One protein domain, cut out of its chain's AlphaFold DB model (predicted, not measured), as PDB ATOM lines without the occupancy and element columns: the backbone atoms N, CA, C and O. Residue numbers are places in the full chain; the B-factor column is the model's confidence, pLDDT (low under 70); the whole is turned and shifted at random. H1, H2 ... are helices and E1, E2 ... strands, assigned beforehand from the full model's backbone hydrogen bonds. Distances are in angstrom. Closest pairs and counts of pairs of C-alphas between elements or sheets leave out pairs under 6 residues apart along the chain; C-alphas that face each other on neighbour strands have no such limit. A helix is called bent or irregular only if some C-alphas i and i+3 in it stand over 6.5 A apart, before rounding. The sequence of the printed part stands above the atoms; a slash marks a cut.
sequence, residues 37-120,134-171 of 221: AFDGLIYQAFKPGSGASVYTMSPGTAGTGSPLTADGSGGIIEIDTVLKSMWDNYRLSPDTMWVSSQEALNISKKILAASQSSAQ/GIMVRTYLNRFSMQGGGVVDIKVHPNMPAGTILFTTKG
ATOM      1  N   ALA A  37     144.934 173.539 163.084       69.94
ATOM      2  CA  ALA A  37     145.954 173.117 162.141       69.94
ATOM      3  C   ALA A  37     145.802 171.624 161.831       69.94
ATOM      4  O   ALA A  37     145.415 170.830 162.683       69.94
ATOM      5  N   PHE A  38     146.116 171.243 160.597       69.56
ATOM      6  CA  PHE A  38     146.079 169.847 160.188       69.56
ATOM      7  C   PHE A  38     147.175 169.030 160.891       69.56
ATOM      8  O   PHE A  38     148.360 169.371 160.808       69.56
ATOM      9  N   ASP A  39     146.787 167.916 161.513       71.81
ATOM     10  CA  ASP A  39     147.707 166.967 162.141       71.81
ATOM     11  C   ASP A  39     148.467 166.158 161.078       71.81
ATOM     12  O   ASP A  39     147.991 165.161 160.531       71.81
ATOM     13  N   GLY A  40     149.685 166.606 160.771       77.88
ATOM     14  CA  GLY A  40     150.572 165.949 159.812       77.88
ATOM     15  C   GLY A  40     151.338 164.743 160.372       77.88
ATOM     16  O   GLY A  40     151.172 164.314 161.512       77.88
ATOM     17  N   LEU A  41     152.268 164.223 159.568       81.00
ATOM     18  CA  LEU A  41     153.112 163.073 159.934       81.00
ATOM     19  C   LEU A  41     153.954 163.310 161.192       81.00
ATOM     20  O   LEU A  41     154.132 162.397 161.991       81.00
ATOM     21  N   ILE A  42     154.426 164.540 161.396       82.06
ATOM     22  CA  ILE A  42     155.178 164.916 162.598       82.06
ATOM     23  C   ILE A  42     154.303 164.715 163.842       82.06
ATOM     24  O   ILE A  42     154.733 164.086 164.802       82.06
ATOM     25  N   TYR A  43     153.045 165.160 163.802       82.06
ATOM     26  CA  TYR A  43     152.115 164.969 164.912       82.06
ATOM     27  C   TYR A  43     151.862 163.481 165.193       82.06
ATOM     28  O   TYR A  43     151.897 163.041 166.343       82.06
ATOM     29  N   GLN A  44     151.691 162.673 164.141       81.00
ATOM     30  CA  GLN A  44     151.538 161.220 164.281       81.00
ATOM     31  C   GLN A  44     152.784 160.541 164.873       81.00
ATOM     32  O   GLN A  44     152.640 159.563 165.605       81.00
ATOM     33  N   ALA A  45     153.989 161.053 164.607       81.50
ATOM     34  CA  ALA A  45     155.226 160.551 165.204       81.50
ATOM     35  C   ALA A  45     155.335 160.897 166.701       81.50
ATOM     36  O   ALA A  45     155.670 160.034 167.509       81.50
ATOM     37  N   PHE A  46     154.988 162.127 167.095       81.00
ATOM     38  CA  PHE A  46     155.055 162.578 168.495       81.00
ATOM     39  C   PHE A  46     153.909 162.069 169.380       81.00
ATOM     40  O   PHE A  46     153.983 162.178 170.606       81.00
ATOM     41  N   LYS A  47     152.847 161.507 168.794       82.25
ATOM     42  CA  LYS A  47     151.712 160.982 169.554       82.25
ATOM     43  C   LYS A  47     152.166 159.871 170.521       82.25
ATOM     44  O   LYS A  47     152.770 158.889 170.076       82.25
ATOM     45  N   PRO A  48     151.827 159.950 171.823       75.50
ATOM     46  CA  PRO A  48     152.122 158.879 172.771       75.50
ATOM     47  C   PRO A  48     151.571 157.533 172.281       75.50
ATOM     48  O   PRO A  48     150.410 157.439 171.884       75.50
ATOM     49  N   GLY A  49     152.410 156.494 172.283       74.56
ATOM     50  CA  GLY A  49     152.047 155.160 171.786       74.56
ATOM     51  C   GLY A  49     152.174 154.964 170.268       74.56
ATOM     52  O   GLY A  49     151.862 153.882 169.783       74.56
ATOM     53  N   SER A  50     152.661 155.963 169.522       77.62
ATOM     54  CA  SER A  50     152.985 155.845 168.089       77.62
ATOM     55  C   SER A  50     154.060 154.785 167.803       77.62
ATOM     56  O   SER A  50     154.013 154.091 166.791       77.62
ATOM     57  N   GLY A  51     155.029 154.628 168.712       77.25
ATOM     58  CA  GLY A  51     156.176 153.733 168.525       77.25
ATOM     59  C   GLY A  51     157.227 154.256 167.536       77.25
ATOM     60  O   GLY A  51     158.213 153.555 167.305       77.25
ATOM     61  N   ALA A  52     157.031 155.462 166.984       81.69
ATOM     62  CA  ALA A  52     158.001 156.206 166.178       81.69
ATOM     63  C   ALA A  52     159.307 156.478 166.931       81.69
ATOM     64  O   ALA A  52     159.325 156.633 168.158       81.69
ATOM     65  N   SER A  53     160.410 156.537 166.184       79.62
ATOM     66  CA  SER A  53     161.744 156.724 166.758       79.62
ATOM     67  C   SER A  53     162.020 158.210 166.963       79.62
ATOM     68  O   SER A  53     162.644 158.864 166.134       79.62
ATOM     69  N   VAL A  54     161.554 158.757 168.087       83.06
ATOM     70  CA  VAL A  54     161.736 160.175 168.417       83.06
ATOM     71  C   VAL A  54     163.032 160.386 169.193       83.06
ATOM     72  O   VAL A  54     163.190 159.897 170.312       83.06
ATOM     73  N   TYR A  55     163.948 161.162 168.615       82.62
ATOM     74  CA  TYR A  55     165.149 161.635 169.296       82.62
ATOM     75  C   TYR A  55     165.037 163.133 169.573       82.62
ATOM     76  O   TYR A  55     165.007 163.949 168.652       82.62
ATOM     77  N   THR A  56     164.977 163.499 170.852       81.88
ATOM     78  CA  THR A  56     164.970 164.895 171.296       81.88
ATOM     79  C   THR A  56     166.364 165.296 171.751       81.88
ATOM     80  O   THR A  56     166.904 164.712 172.694       81.88
ATOM     81  N   MET A  57     166.939 166.310 171.108       77.25
ATOM     82  CA  MET A  57     168.219 166.872 171.532       77.25
ATOM     83  C   MET A  57     168.097 167.532 172.910       77.25
ATOM     84  O   MET A  57     167.045 168.064 173.273       77.25
ATOM     85  N   SER A  58     169.192 167.510 173.674       75.06
ATOM     86  CA  SER A  58     169.273 168.243 174.939       75.06
ATOM     87  C   SER A  58     169.023 169.743 174.699       75.06
ATOM     88  O   SER A  58     169.478 170.264 173.678       75.06
ATOM     89  N   PRO A  59     168.346 170.468 175.614       65.12
ATOM     90  CA  PRO A  59     168.066 171.900 175.452       65.12
ATOM     91  C   PRO A  59     169.315 172.780 175.310       65.12
ATOM     92  O   PRO A  59     169.218 173.908 174.829       65.12
ATOM     93  N   GLY A  60     170.483 172.277 175.725       68.31
ATOM     94  CA  GLY A  60     171.751 172.995 175.646       68.31
ATOM     95  C   GLY A  60     171.758 174.294 176.455       68.31
ATOM     96  O   GLY A  60     171.034 174.450 177.439       68.31
ATOM     97  N   THR A  61     172.607 175.233 176.038       68.81
ATOM     98  CA  THR A  61     172.659 176.576 176.622       68.81
ATOM     99  C   THR A  61     171.462 177.385 176.136       68.81
ATOM    100  O   THR A  61     171.210 177.482 174.931       68.81
ATOM    101  N   ALA A  62     170.735 178.002 177.066       61.34
ATOM    102  CA  ALA A  62     169.572 178.808 176.729       61.34
ATOM    103  C   ALA A  62     169.936 179.893 175.691       61.34
ATOM    104  O   ALA A  62     170.949 180.582 175.823       61.34
ATOM    105  N   GLY A  63     169.129 180.030 174.636       61.94
ATOM    106  CA  GLY A  63     169.338 181.021 173.569       61.94
ATOM    107  C   GLY A  63     170.353 180.624 172.485       61.94
ATOM    108  O   GLY A  63     170.439 181.306 171.468       61.94
ATOM    109  N   THR A  64     171.078 179.515 172.656       62.22
ATOM    110  CA  THR A  64     171.976 178.939 171.630       62.22
ATOM    111  C   THR A  64     171.612 177.500 171.256       62.22
ATOM    112  O   THR A  64     171.813 177.111 170.108       62.22
ATOM    113  N   GLY A  65     171.015 176.736 172.175       66.94
ATOM    114  CA  GLY A  65     170.619 175.346 171.951       66.94
ATOM    115  C   GLY A  65     171.814 174.391 171.845       66.94
ATOM    116  O   GLY A  65     172.967 174.771 172.061       66.94
ATOM    117  N   SER A  66     171.541 173.133 171.505       71.88
ATOM    118  CA  SER A  66     172.567 172.153 171.135       71.88
ATOM    119  C   SER A  66     172.572 171.975 169.612       71.88
ATOM    120  O   SER A  66     171.579 171.496 169.068       71.88
ATOM    121  N   PRO A  67     173.643 172.361 168.892       76.62
ATOM    122  CA  PRO A  67     173.735 172.121 167.454       76.62
ATOM    123  C   PRO A  67     174.010 170.638 167.163       76.62
ATOM    124  O   PRO A  67     174.543 169.934 168.014       76.62
ATOM    125  N   LEU A  68     173.724 170.188 165.936       77.75
ATOM    126  CA  LEU A  68     174.099 168.844 165.460       77.75
ATOM    127  C   LEU A  68     175.601 168.573 165.657       77.75
ATOM    128  O   LEU A  68     176.419 169.479 165.477       77.75
ATOM    129  N   THR A  69     175.995 167.342 165.954       82.06
ATOM    130  CA  THR A  69     177.396 166.987 166.210       82.06
ATOM    131  C   THR A  69     177.953 166.182 165.041       82.06
ATOM    132  O   THR A  69     177.393 165.162 164.649       82.06
ATOM    133  N   ALA A  70     179.061 166.640 164.452       79.75
ATOM    134  CA  ALA A  70     179.736 165.898 163.388       79.75
ATOM    135  C   ALA A  70     180.482 164.684 163.969       79.75
ATOM    136  O   ALA A  70     181.121 164.812 165.012       79.75
ATOM    137  N   ASP A  71     180.449 163.536 163.285       73.56
ATOM    138  CA  ASP A  71     181.138 162.301 163.713       73.56
ATOM    139  C   ASP A  71     182.651 162.295 163.387       73.56
ATOM    140  O   ASP A  71     183.363 161.353 163.728       73.56
ATOM    141  N   GLY A  72     183.147 163.329 162.693       69.12
ATOM    142  CA  GLY A  72     184.542 163.438 162.239       69.12
ATOM    143  C   GLY A  72     184.913 162.567 161.026       69.12
ATOM    144  O   GLY A  72     186.030 162.659 160.535       69.12
ATOM    145  N   SER A  73     183.981 161.763 160.514       67.44
ATOM    146  CA  SER A  73     184.103 160.843 159.372       67.44
ATOM    147  C   SER A  73     183.041 161.102 158.286       67.44
ATOM    148  O   SER A  73     182.689 160.205 157.519       67.44
ATOM    149  N   GLY A  74     182.519 162.332 158.215       68.06
ATOM    150  CA  GLY A  74     181.521 162.745 157.219       68.06
ATOM    151  C   GLY A  74     180.067 162.388 157.558       68.06
ATOM    152  O   GLY A  74     179.214 162.487 156.678       68.06
ATOM    153  N   GLY A  75     179.774 161.996 158.801       75.38
ATOM    154  CA  GLY A  75     178.437 161.734 159.340       75.38
ATOM    155  C   GLY A  75     178.039 162.684 160.477       75.38
ATOM    156  O   GLY A  75     178.805 163.559 160.898       75.38
ATOM    157  N   ILE A  76     176.812 162.522 160.974       82.62
ATOM    158  CA  ILE A  76     176.239 163.281 162.097       82.62
ATOM    159  C   ILE A  76     175.770 162.291 163.163       82.62
ATOM    160  O   ILE A  76     174.979 161.392 162.878       82.62
ATOM    161  N   ILE A  77     176.231 162.480 164.400       85.56
ATOM    162  CA  ILE A  77     176.058 161.518 165.501       85.56
ATOM    163  C   ILE A  77     174.576 161.311 165.839       85.56
ATOM    164  O   ILE A  77     174.129 160.183 166.059       85.56
ATOM    165  N   GLU A  78     173.792 162.387 165.863       85.62
ATOM    166  CA  GLU A  78     172.365 162.321 166.188       85.62
ATOM    167  C   GLU A  78     171.570 161.584 165.100       85.62
ATOM    168  O   GLU A  78     170.688 160.785 165.414       85.62
ATOM    169  N   ILE A  79     171.924 161.786 163.825       85.12
ATOM    170  CA  ILE A  79     171.295 161.085 162.696       85.12
ATOM    171  C   ILE A  79     171.629 159.592 162.761       85.12
ATOM    172  O   ILE A  79     170.729 158.761 162.660       85.12
ATOM    173  N   ASP A  80     172.889 159.238 163.013       84.81
ATOM    174  CA  ASP A  80     173.309 157.839 163.142       84.81
ATOM    175  C   ASP A  80     172.624 157.131 164.323       84.81
ATOM    176  O   ASP A  80     172.278 155.952 164.224       84.81
ATOM    177  N   THR A  81     172.363 157.850 165.418       87.50
ATOM    178  CA  THR A  81     171.641 157.319 166.585       87.50
ATOM    179  C   THR A  81     170.197 156.943 166.235       87.50
ATOM    180  O   THR A  81     169.734 155.868 166.626       87.50
ATOM    181  N   VAL A  82     169.499 157.782 165.460       85.69
ATOM    182  CA  VAL A  82     168.133 157.497 164.981       85.69
ATOM    183  C   VAL A  82     168.127 156.359 163.961       85.69
ATOM    184  O   VAL A  82     167.301 155.453 164.040       85.69
ATOM    185  N   LEU A  83     169.079 156.348 163.026       85.50
ATOM    186  CA  LEU A  83     169.192 155.265 162.043       85.50
ATOM    187  C   LEU A  83     169.442 153.911 162.720       85.50
ATOM    188  O   LEU A  83     168.847 152.903 162.334       85.50
ATOM    189  N   LYS A  84     170.267 153.891 163.773       86.75
ATOM    190  CA  LYS A  84     170.508 152.697 164.584       86.75
ATOM    191  C   LYS A  84     169.254 152.257 165.342       86.75
ATOM    192  O   LYS A  84     168.955 151.067 165.353       86.75
ATOM    193  N   SER A  85     168.507 153.177 165.955       86.19
ATOM    194  CA  SER A  85     167.296 152.816 166.707       86.19
ATOM    195  C   SER A  85     166.192 152.257 165.800       86.19
ATOM    196  O   SER A  85     165.552 151.266 166.160       86.19
ATOM    197  N   MET A  86     166.020 152.814 164.597       84.69
ATOM    198  CA  MET A  86     165.100 152.281 163.584       84.69
ATOM    199  C   MET A  86     165.483 150.862 163.143       84.69
ATOM    200  O   MET A  86     164.619 149.987 163.001       84.69
ATOM    201  N   TRP A  87     166.781 150.611 162.962       85.12
ATOM    202  CA  TRP A  87     167.286 149.294 162.595       85.12
ATOM    203  C   TRP A  87     167.149 148.269 163.727       85.12
ATOM    204  O   TRP A  87     166.706 147.141 163.495       85.12
ATOM    205  N   ASP A  88     167.507 148.643 164.954       86.44
ATOM    206  CA  ASP A  88     167.508 147.737 166.104       86.44
ATOM    207  C   ASP A  88     166.102 147.303 166.510       86.44
ATOM    208  O   ASP A  88     165.889 146.121 166.783       86.44
ATOM    209  N   ASN A  89     165.143 148.233 166.487       83.62
ATOM    210  CA  ASN A  89     163.775 147.965 166.922       83.62
ATOM    211  C   ASN A  89     162.909 147.341 165.822       83.62
ATOM    212  O   ASN A  89     162.119 146.443 166.104       83.62
ATOM    213  N   TYR A  90     163.044 147.799 164.571       82.06
ATOM    214  CA  TYR A  90     162.082 147.464 163.511       82.06
ATOM    215  C   TYR A  90     162.713 146.937 162.220       82.06
ATOM    216  O   TYR A  90     161.984 146.626 161.277       82.06
ATOM    217  N   ARG A  91     164.049 146.810 162.158       84.12
ATOM    218  CA  ARG A  91     164.792 146.405 160.946       84.12
ATOM    219  C   ARG A  91     164.471 147.293 159.738       84.12
ATOM    220  O   ARG A  91     164.480 146.836 158.597       84.12
ATOM    221  N   LEU A  92     164.164 148.563 160.005       83.31
ATOM    222  CA  LEU A  92     163.826 149.554 158.992       83.31
ATOM    223  C   LEU A  92     165.050 150.372 158.608       83.31
ATOM    224  O   LEU A  92     165.929 150.645 159.421       83.31
ATOM    225  N   SER A  93     165.085 150.779 157.345       83.56
ATOM    226  CA  SER A  93     166.050 151.738 156.820       83.56
ATOM    227  C   SER A  93     165.262 152.840 156.117       83.56
ATOM    228  O   SER A  93     164.556 152.516 155.167       83.56
ATOM    229  N   PRO A  94     165.330 154.103 156.569       84.69
ATOM    230  CA  PRO A  94     164.575 155.182 155.947       84.69
ATOM    231  C   PRO A  94     165.088 155.498 154.542       84.69
ATOM    232  O   PRO A  94     166.283 155.408 154.278       84.69
ATOM    233  N   ASP A  95     164.175 155.913 153.663       85.94
ATOM    234  CA  ASP A  95     164.483 156.264 152.270       85.94
ATOM    235  C   ASP A  95     164.694 157.773 152.111       85.94
ATOM    236  O   ASP A  95     165.541 158.230 151.344       85.94
ATOM    237  N   THR A  96     163.890 158.568 152.823       86.94
ATOM    238  CA  THR A  96     163.871 160.026 152.693       86.94
ATOM    239  C   THR A  96     163.920 160.707 154.052       86.94
ATOM    240  O   THR A  96     163.127 160.404 154.945       86.94
ATOM    241  N   MET A  97     164.826 161.671 154.168       88.12
ATOM    242  CA  MET A  97     164.945 162.605 155.276       88.12
ATOM    243  C   MET A  97     164.417 163.964 154.826       88.12
ATOM    244  O   MET A  97     164.927 164.568 153.881       88.12
ATOM    245  N   TRP A  98     163.396 164.451 155.512       88.75
ATOM    246  CA  TRP A  98     162.840 165.773 155.292       88.75
ATOM    247  C   TRP A  98     163.448 166.739 156.303       88.75
ATOM    248  O   TRP A  98     163.465 166.445 157.499       88.75
ATOM    249  N   VAL A  99     163.952 167.870 155.814       88.00
ATOM    250  CA  VAL A  99     164.651 168.882 156.618       88.00
ATOM    251  C   VAL A  99     164.119 170.287 156.333       88.00
ATOM    252  O   VAL A  99     163.601 170.572 155.249       88.00
ATOM    253  N   SER A 100     164.261 171.188 157.303       86.38
ATOM    254  CA  SER A 100     164.104 172.623 157.062       86.38
ATOM    255  C   SER A 100     165.321 173.170 156.303       86.38
ATOM    256  O   SER A 100     166.388 172.549 156.261       86.38
ATOM    257  N   SER A 101     165.188 174.354 155.702       82.31
ATOM    258  CA  SER A 101     166.295 175.010 154.988       82.31
ATOM    259  C   SER A 101     167.497 175.303 155.897       82.31
ATOM    260  O   SER A 101     168.644 175.194 155.464       82.31
ATOM    261  N   GLN A 102     167.245 175.619 157.171       83.50
ATOM    262  CA  GLN A 102     168.284 175.824 158.179       83.50
ATOM    263  C   GLN A 102     169.042 174.526 158.473       83.50
ATOM    264  O   GLN A 102     170.275 174.527 158.467       83.50
ATOM    265  N   GLU A 103     168.329 173.414 158.677       82.56
ATOM    266  CA  GLU A 103     168.976 172.128 158.949       82.56
ATOM    267  C   GLU A 103     169.767 171.620 157.744       82.56
ATOM    268  O   GLU A 103     170.891 171.151 157.907       82.56
ATOM    269  N   ALA A 104     169.269 171.813 156.520       82.19
ATOM    270  CA  ALA A 104     170.023 171.489 155.308       82.19
ATOM    271  C   ALA A 104     171.380 172.218 155.237       82.19
ATOM    272  O   ALA A 104     172.400 171.623 154.870       82.19
ATOM    273  N   LEU A 105     171.409 173.496 155.624       83.69
ATOM    274  CA  LEU A 105     172.636 174.289 155.688       83.69
ATOM    275  C   LEU A 105     173.560 173.795 156.812       83.69
ATOM    276  O   LEU A 105     174.762 173.645 156.586       83.69
ATOM    277  N   ASN A 106     173.023 173.510 158.001       83.50
ATOM    278  CA  ASN A 106     173.798 173.006 159.140       83.50
ATOM    279  C   ASN A 106     174.442 171.647 158.845       83.50
ATOM    280  O   ASN A 106     175.634 171.468 159.106       83.50
ATOM    281  N   ILE A 107     173.674 170.723 158.262       82.44
ATOM    282  CA  ILE A 107     174.140 169.403 157.828       82.44
ATOM    283  C   ILE A 107     175.268 169.567 156.808       82.44
ATOM    284  O   ILE A 107     176.354 169.017 156.991       82.44
ATOM    285  N   SER A 108     175.054 170.396 155.780       79.56
ATOM    286  CA  SER A 108     176.050 170.618 154.726       79.56
ATOM    287  C   SER A 108     177.350 171.210 155.274       79.56
ATOM    288  O   SER A 108     178.433 170.729 154.947       79.56
ATOM    289  N   LYS A 109     177.267 172.206 156.168       81.00
ATOM    290  CA  LYS A 109     178.455 172.800 156.803       81.00
ATOM    291  C   LYS A 109     179.219 171.800 157.665       81.00
ATOM    292  O   LYS A 109     180.444 171.799 157.633       81.00
ATOM    293  N   LYS A 110     178.526 170.964 158.441       80.25
ATOM    294  CA  LYS A 110     179.163 170.021 159.374       80.25
ATOM    295  C   LYS A 110     179.812 168.840 158.663       80.25
ATOM    296  O   LYS A 110     180.937 168.493 159.006       80.25
ATOM    297  N   ILE A 111     179.156 168.288 157.644       75.62
ATOM    298  CA  ILE A 111     179.729 167.213 156.821       75.62
ATOM    299  C   ILE A 111     180.961 167.722 156.061       75.62
ATOM    300  O   ILE A 111     181.976 167.031 156.012       75.62
ATOM    301  N   LEU A 112     180.915 168.950 155.531       73.69
ATOM    302  CA  LEU A 112     182.057 169.541 154.829       73.69
ATOM    303  C   LEU A 112     183.204 169.923 155.783       73.69
ATOM    304  O   LEU A 112     184.367 169.718 155.455       73.69
ATOM    305  N   ALA A 113     182.903 170.434 156.980       72.12
ATOM    306  CA  ALA A 113     183.920 170.792 157.974       72.12
ATOM    307  C   ALA A 113     184.629 169.569 158.583       72.12
ATOM    308  O   ALA A 113     185.811 169.649 158.915       72.12
ATOM    309  N   ALA A 114     183.940 168.427 158.689       61.97
ATOM    310  CA  ALA A 114     184.532 167.156 159.118       61.97
ATOM    311  C   ALA A 114     185.553 166.589 158.104       61.97
ATOM    312  O   ALA A 114     186.304 165.672 158.422       61.97
ATOM    313  N   SER A 115     185.624 167.158 156.897       53.47
ATOM    314  CA  SER A 115     186.408 166.660 155.763       53.47
ATOM    315  C   SER A 115     187.923 166.921 155.831       53.47
ATOM    316  O   SER A 115     188.608 166.710 154.831       53.47
ATOM    317  N   GLN A 116     188.498 167.317 156.971       55.69
ATOM    318  CA  GLN A 116     189.965 167.412 157.087       55.69
ATOM    319  C   GLN A 116     190.677 166.039 156.999       55.69
ATOM    320  O   GLN A 116     191.900 165.999 156.917       55.69
ATOM    321  N   SER A 117     189.949 164.910 156.977       51.03
ATOM    322  CA  SER A 117     190.536 163.560 156.834       51.03
ATOM    323  C   SER A 117     189.801 162.575 155.909       51.03
ATOM    324  O   SER A 117     190.319 161.487 155.672       51.03
ATOM    325  N   SER A 118     188.635 162.910 155.341       50.62
ATOM    326  CA  SER A 118     187.877 161.992 154.469       50.62
ATOM    327  C   SER A 118     187.907 162.435 153.002       50.62
ATOM    328  O   SER A 118     187.414 163.513 152.674       50.62
ATOM    329  N   ALA A 119     188.437 161.600 152.107       45.66
ATOM    330  CA  ALA A 119     188.456 161.862 150.669       45.66
ATOM    331  C   ALA A 119     187.033 161.817 150.081       45.66
ATOM    332  O   ALA A 119     186.428 160.751 149.979       45.66
ATOM    333  N   GLN A 120     186.499 162.968 149.672       55.72
ATOM    334  CA  GLN A 120     185.244 163.053 148.924       55.72
ATOM    335  C   GLN A 120     185.551 163.184 147.431       55.72
ATOM    336  O   GLN A 120     186.275 164.084 147.004       55.72
ATOM    337  N   GLY A 134     177.616 176.154 144.619       52.44
ATOM    338  CA  GLY A 134     176.778 175.748 145.749       52.44
ATOM    339  C   GLY A 134     176.872 174.245 146.011       52.44
ATOM    340  O   GLY A 134     176.284 173.453 145.284       52.44
ATOM    341  N   ILE A 135     177.612 173.838 147.048       57.00
ATOM    342  CA  ILE A 135     177.688 172.430 147.464       57.00
ATOM    343  C   ILE A 135     176.591 172.190 148.504       57.00
ATOM    344  O   ILE A 135     176.670 172.699 149.621       57.00
ATOM    345  N   MET A 136     175.568 171.416 148.135       63.97
ATOM    346  CA  MET A 136     174.569 170.894 149.069       63.97
ATOM    347  C   MET A 136     174.733 169.380 149.182       63.97
ATOM    348  O   MET A 136     174.844 168.681 148.172       63.97
ATOM    349  N   VAL A 137     174.705 168.863 150.410       65.81
ATOM    350  CA  VAL A 137     174.664 167.415 150.637       65.81
ATOM    351  C   VAL A 137     173.274 166.907 150.259       65.81
ATOM    352  O   VAL A 137     172.283 167.241 150.905       65.81
ATOM    353  N   ARG A 138     173.200 166.124 149.180       73.12
ATOM    354  CA  ARG A 138     171.938 165.577 148.654       73.12
ATOM    355  C   ARG A 138     171.585 164.218 149.250       73.12
ATOM    356  O   ARG A 138     170.409 163.892 149.377       73.12
ATOM    357  N   THR A 139     172.592 163.427 149.594       79.69
ATOM    358  CA  THR A 139     172.417 162.055 150.060       79.69
ATOM    359  C   THR A 139     173.220 161.808 151.329       79.69
ATOM    360  O   THR A 139     174.318 162.340 151.497       79.69
ATOM    361  N   TYR A 140     172.661 161.002 152.227       80.81
ATOM    362  CA  TYR A 140     173.295 160.547 153.458       80.81
ATOM    363  C   TYR A 140     173.462 159.030 153.406       80.81
ATOM    364  O   TYR A 140     172.530 158.311 153.047       80.81
ATOM    365  N   LEU A 141     174.648 158.527 153.742       79.62
ATOM    366  CA  LEU A 141     174.921 157.094 153.705       79.62
ATOM    367  C   LEU A 141     174.560 156.465 155.050       79.62
ATOM    368  O   LEU A 141     175.219 156.698 156.059       79.62
ATOM    369  N   ASN A 142     173.520 155.636 155.056       78.06
ATOM    370  CA  ASN A 142     173.142 154.840 156.212       78.06
ATOM    371  C   ASN A 142     174.053 153.607 156.328       78.06
ATOM    372  O   ASN A 142     174.025 152.701 155.487       78.06
ATOM    373  N   ARG A 143     174.838 153.563 157.409       73.88
ATOM    374  CA  ARG A 143     175.719 152.437 157.760       73.88
ATOM    375  C   ARG A 143     174.937 151.199 158.230       73.88
ATOM    376  O   ARG A 143     175.457 150.092 158.141       73.88
ATOM    377  N   PHE A 144     173.695 151.369 158.684       77.56
ATOM    378  CA  PHE A 144     172.860 150.338 159.313       77.56
ATOM    379  C   PHE A 144     171.772 149.780 158.378       77.56
ATOM    380  O   PHE A 144     170.655 149.521 158.814       77.56
ATOM    381  N   SER A 145     172.054 149.629 157.080       74.00
ATOM    382  CA  SER A 145     171.083 149.086 156.118       74.00
ATOM    383  C   SER A 145     171.287 147.592 155.834       74.00
ATOM    384  O   SER A 145     172.402 147.079 155.900       74.00
ATOM    385  N   MET A 146     170.209 146.908 155.425       63.78
ATOM    386  CA  MET A 146     170.187 145.464 155.112       63.78
ATOM    387  C   MET A 146     171.218 145.027 154.055       63.78
ATOM    388  O   MET A 146     171.653 143.881 154.068       63.78
ATOM    389  N   GLN A 147     171.600 145.917 153.136       63.69
ATOM    390  CA  GLN A 147     172.540 145.629 152.040       63.69
ATOM    391  C   GLN A 147     173.900 146.328 152.204       63.69
ATOM    392  O   GLN A 147     174.742 146.224 151.320       63.69
ATOM    393  N   GLY A 148     174.125 147.027 153.326       58.94
ATOM    394  CA  GLY A 148     175.320 147.839 153.558       58.94
ATOM    395  C   GLY A 148     175.361 149.092 152.672       58.94
ATOM    396  O   GLY A 148     175.491 149.012 151.457       58.94
ATOM    397  N   GLY A 149     175.267 150.280 153.276       61.94
ATOM    398  CA  GLY A 149     175.372 151.552 152.545       61.94
ATOM    399  C   GLY A 149     174.073 152.009 151.878       61.94
ATOM    400  O   GLY A 149     174.086 152.519 150.760       61.94
ATOM    401  N   GLY A 150     172.940 151.837 152.564       73.38
ATOM    402  CA  GLY A 150     171.650 152.341 152.093       73.38
ATOM    403  C   GLY A 150     171.695 153.862 151.996       73.38
ATOM    404  O   GLY A 150     172.172 154.522 152.914       73.38
ATOM    405  N   VAL A 151     171.237 154.425 150.885       81.44
ATOM    406  CA  VAL A 151     171.308 155.869 150.658       81.44
ATOM    407  C   VAL A 151     169.991 156.510 151.079       81.44
ATOM    408  O   VAL A 151     168.934 156.116 150.597       81.44
ATOM    409  N   VAL A 152     170.070 157.495 151.970       85.06
ATOM    410  CA  VAL A 152     168.938 158.308 152.419       85.06
ATOM    411  C   VAL A 152     168.976 159.640 151.680       85.06
ATOM    412  O   VAL A 152     169.968 160.366 151.746       85.06
ATOM    413  N   ASP A 153     167.897 159.982 150.986       86.31
ATOM    414  CA  ASP A 153     167.788 161.261 150.284       86.31
ATOM    415  C   ASP A 153     167.447 162.390 151.265       86.31
ATOM    416  O   ASP A 153     166.442 162.309 151.972       86.31
ATOM    417  N   ILE A 154     168.220 163.478 151.254       85.75
ATOM    418  CA  ILE A 154     167.918 164.692 152.026       85.75
ATOM    419  C   ILE A 154     167.089 165.638 151.153       85.75
ATOM    420  O   ILE A 154     167.529 166.072 150.086       85.75
ATOM    421  N   LYS A 155     165.882 165.983 151.611       87.12
ATOM    422  CA  LYS A 155     164.950 166.872 150.904       87.12
ATOM    423  C   LYS A 155     164.483 168.004 151.802       87.12
ATOM    424  O   LYS A 155     164.043 167.780 152.925       87.12
ATOM    425  N   VAL A 156     164.525 169.224 151.278       87.25
ATOM    426  CA  VAL A 156     163.993 170.395 151.981       87.25
ATOM    427  C   VAL A 156     162.483 170.472 151.771       87.25
ATOM    428  O   VAL A 156     162.022 170.396 150.633       87.25
ATOM    429  N   HIS A 157     161.715 170.638 152.851       84.88
ATOM    430  CA  HIS A 157     160.264 170.840 152.784       84.88
ATOM    431  C   HIS A 157     159.883 172.262 153.242       84.88
ATOM    432  O   HIS A 157     160.300 172.659 154.332       84.88
ATOM    433  N   PRO A 158     159.071 173.025 152.479       84.06
ATOM    434  CA  PRO A 158     158.744 174.420 152.805       84.06
ATOM    435  C   PRO A 158     158.083 174.619 154.173       84.06
ATOM    436  O   PRO A 158     158.395 175.575 154.872       84.06
ATOM    437  N   ASN A 159     157.206 173.694 154.575       84.00
ATOM    438  CA  ASN A 159     156.461 173.798 155.836       84.00
ATOM    439  C   ASN A 159     157.132 173.040 156.988       84.00
ATOM    440  O   ASN A 159     156.475 172.719 157.975       84.00
ATOM    441  N   MET A 160     158.406 172.668 156.850       82.50
ATOM    442  CA  MET A 160     159.105 172.019 157.951       82.50
ATOM    443  C   MET A 160     159.547 173.050 158.994       82.50
ATOM    444  O   MET A 160     160.274 173.980 158.633       82.50
ATOM    445  N   PRO A 161     159.175 172.885 160.277       81.19
ATOM    446  CA  PRO A 161     159.676 173.757 161.330       81.19
ATOM    447  C   PRO A 161     161.202 173.657 161.454       81.19
ATOM    448  O   PRO A 161     161.795 172.584 161.313       81.19
ATOM    449  N   ALA A 162     161.841 174.796 161.723       79.19
ATOM    450  CA  ALA A 162     163.268 174.844 162.021       79.19
ATOM    451  C   ALA A 162     163.594 173.968 163.246       79.19
ATOM    452  O   ALA A 162     162.794 173.882 164.177       79.19
ATOM    453  N   GLY A 163     164.745 173.288 163.227       76.69
ATOM    454  CA  GLY A 163     165.162 172.383 164.304       76.69
ATOM    455  C   GLY A 163     164.504 170.996 164.309       76.69
ATOM    456  O   GLY A 163     164.778 170.208 165.208       76.69
ATOM    457  N   THR A 164     163.653 170.663 163.328       82.00
ATOM    458  CA  THR A 164     163.054 169.319 163.194       82.00
ATOM    459  C   THR A 164     163.562 168.625 161.930       82.00
ATOM    460  O   THR A 164     163.709 169.255 160.882       82.00
ATOM    461  N   ILE A 165     163.807 167.318 162.033       86.19
ATOM    462  CA  ILE A 165     164.131 166.415 160.923       86.19
ATOM    463  C   ILE A 165     163.136 165.254 160.976       86.19
ATOM    464  O   ILE A 165     162.925 164.685 162.045       86.19
ATOM    465  N   LEU A 166     162.525 164.902 159.842       87.50
ATOM    466  CA  LEU A 166     161.585 163.780 159.750       87.50
ATOM    467  C   LEU A 166     162.142 162.686 158.841       87.50
ATOM    468  O   LEU A 166     162.424 162.931 157.666       87.50
ATOM    469  N   PHE A 167     162.222 161.464 159.358       88.44
ATOM    470  CA  PHE A 167     162.589 160.289 158.579       88.44
ATOM    471  C   PHE A 167     161.335 159.602 158.053       88.44
ATOM    472  O   PHE A 167     160.296 159.555 158.700       88.44
ATOM    473  N   THR A 168     161.402 159.101 156.825       86.88
ATOM    474  CA  THR A 168     160.285 158.380 156.215       86.88
ATOM    475  C   THR A 168     160.815 157.197 155.425       86.88
ATOM    476  O   THR A 168     161.704 157.328 154.582       86.88
ATOM    477  N   THR A 169     160.237 156.032 155.689       84.81
ATOM    478  CA  THR A 169     160.463 154.811 154.906       84.81
ATOM    479  C   THR A 169     159.242 154.569 154.034       84.81
ATOM    480  O   THR A 169     158.135 154.708 154.536       84.81
ATOM    481  N   LYS A 170     159.380 154.223 152.752       78.25
ATOM    482  CA  LYS A 170     158.249 153.966 151.842       78.25
ATOM    483  C   LYS A 170     157.776 152.519 151.911       78.25
ATOM    484  O   LYS A 170     156.568 152.305 152.009       78.25
ATOM    485  N   GLY A 171     158.708 151.568 151.889       73.75
ATOM    486  CA  GLY A 171     158.438 150.130 151.951       73.75
ATOM    487  C   GLY A 171     158.686 149.546 153.338       73.75
ATOM    488  O   GLY A 171     159.554 150.011 154.067       73.75
TER     489      GLY A 171
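This is residues 37 to 120 and 134 to 171 of the 221 residues of an uncharacterized protein of Methylocella tundrae (UniProt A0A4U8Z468). A small four-stranded sheet, curled like part of a barrel, has helices H2 and H3 on one face, while H1 grazes it at E4. A long stretch with no named element, residues 47 to 76, links H1 to H2. The printed part has 122 residues, in the order H1 H2 E1 H3 E2 E3 E4; the mixed sheet runs E2 E3 E1 E4. The class is mixed, helices and strands, with under half of the residues in named elements. The whole is compact, with a radius of gyration of the C-alphas of 14.6 A and spans of 42 by 41 by 26 A.

The strands are E2, residues 139 to 142, E3, residues 150 to 156 and 19.6 A long, E1, residues 96 to 99, and E4, residues 165 to 168, ending at C-alpha 168 (160.285, 158.380, 156.215). H1 is residues 41 to 46, from C-alpha 41 (153.112, 163.073, 159.934). H2, residues 77 to 90, is 19.9 A long; H3, residues 101 to 116, is 24.9 A and only just irregular, with C-alphas 113 and 116 7.0 A apart.

E2 and E3 form an antiparallel hairpin, with N 140 and O 152 at 2.8 A. E3 and E1 are parallel, with N 97 and O 153 at 2.8 A. E1 and E4 are antiparallel, with N 98 and O 166 at 2.8 A. H2 and H3 are on the same face of the sheet and make two layers with it, helices on one face of a sheet; the closest C-alphas of H2 and E2 are those of Leu 83 and Asn 142, 7.1 A apart, and the closest of H3 and E3 are those of Ser 101 and Val 156, 6.0 A apart. H2 and H3 are apart. H1 and H2 have every O i to N i+4 pair within hydrogen-bond range, H3 10 of 12.

The C-alphas of Ala 37 and Ser 117, the farthest apart, are 45.9 A from each other. Residues 121 to 133 are not printed, a gap of 15.6 A between C-alphas 120 and 134. The link H1 to H2 is long. Mean pLDDT of the printed part is 77.1; residues under 70 include 59 to 65 and 114 to 120.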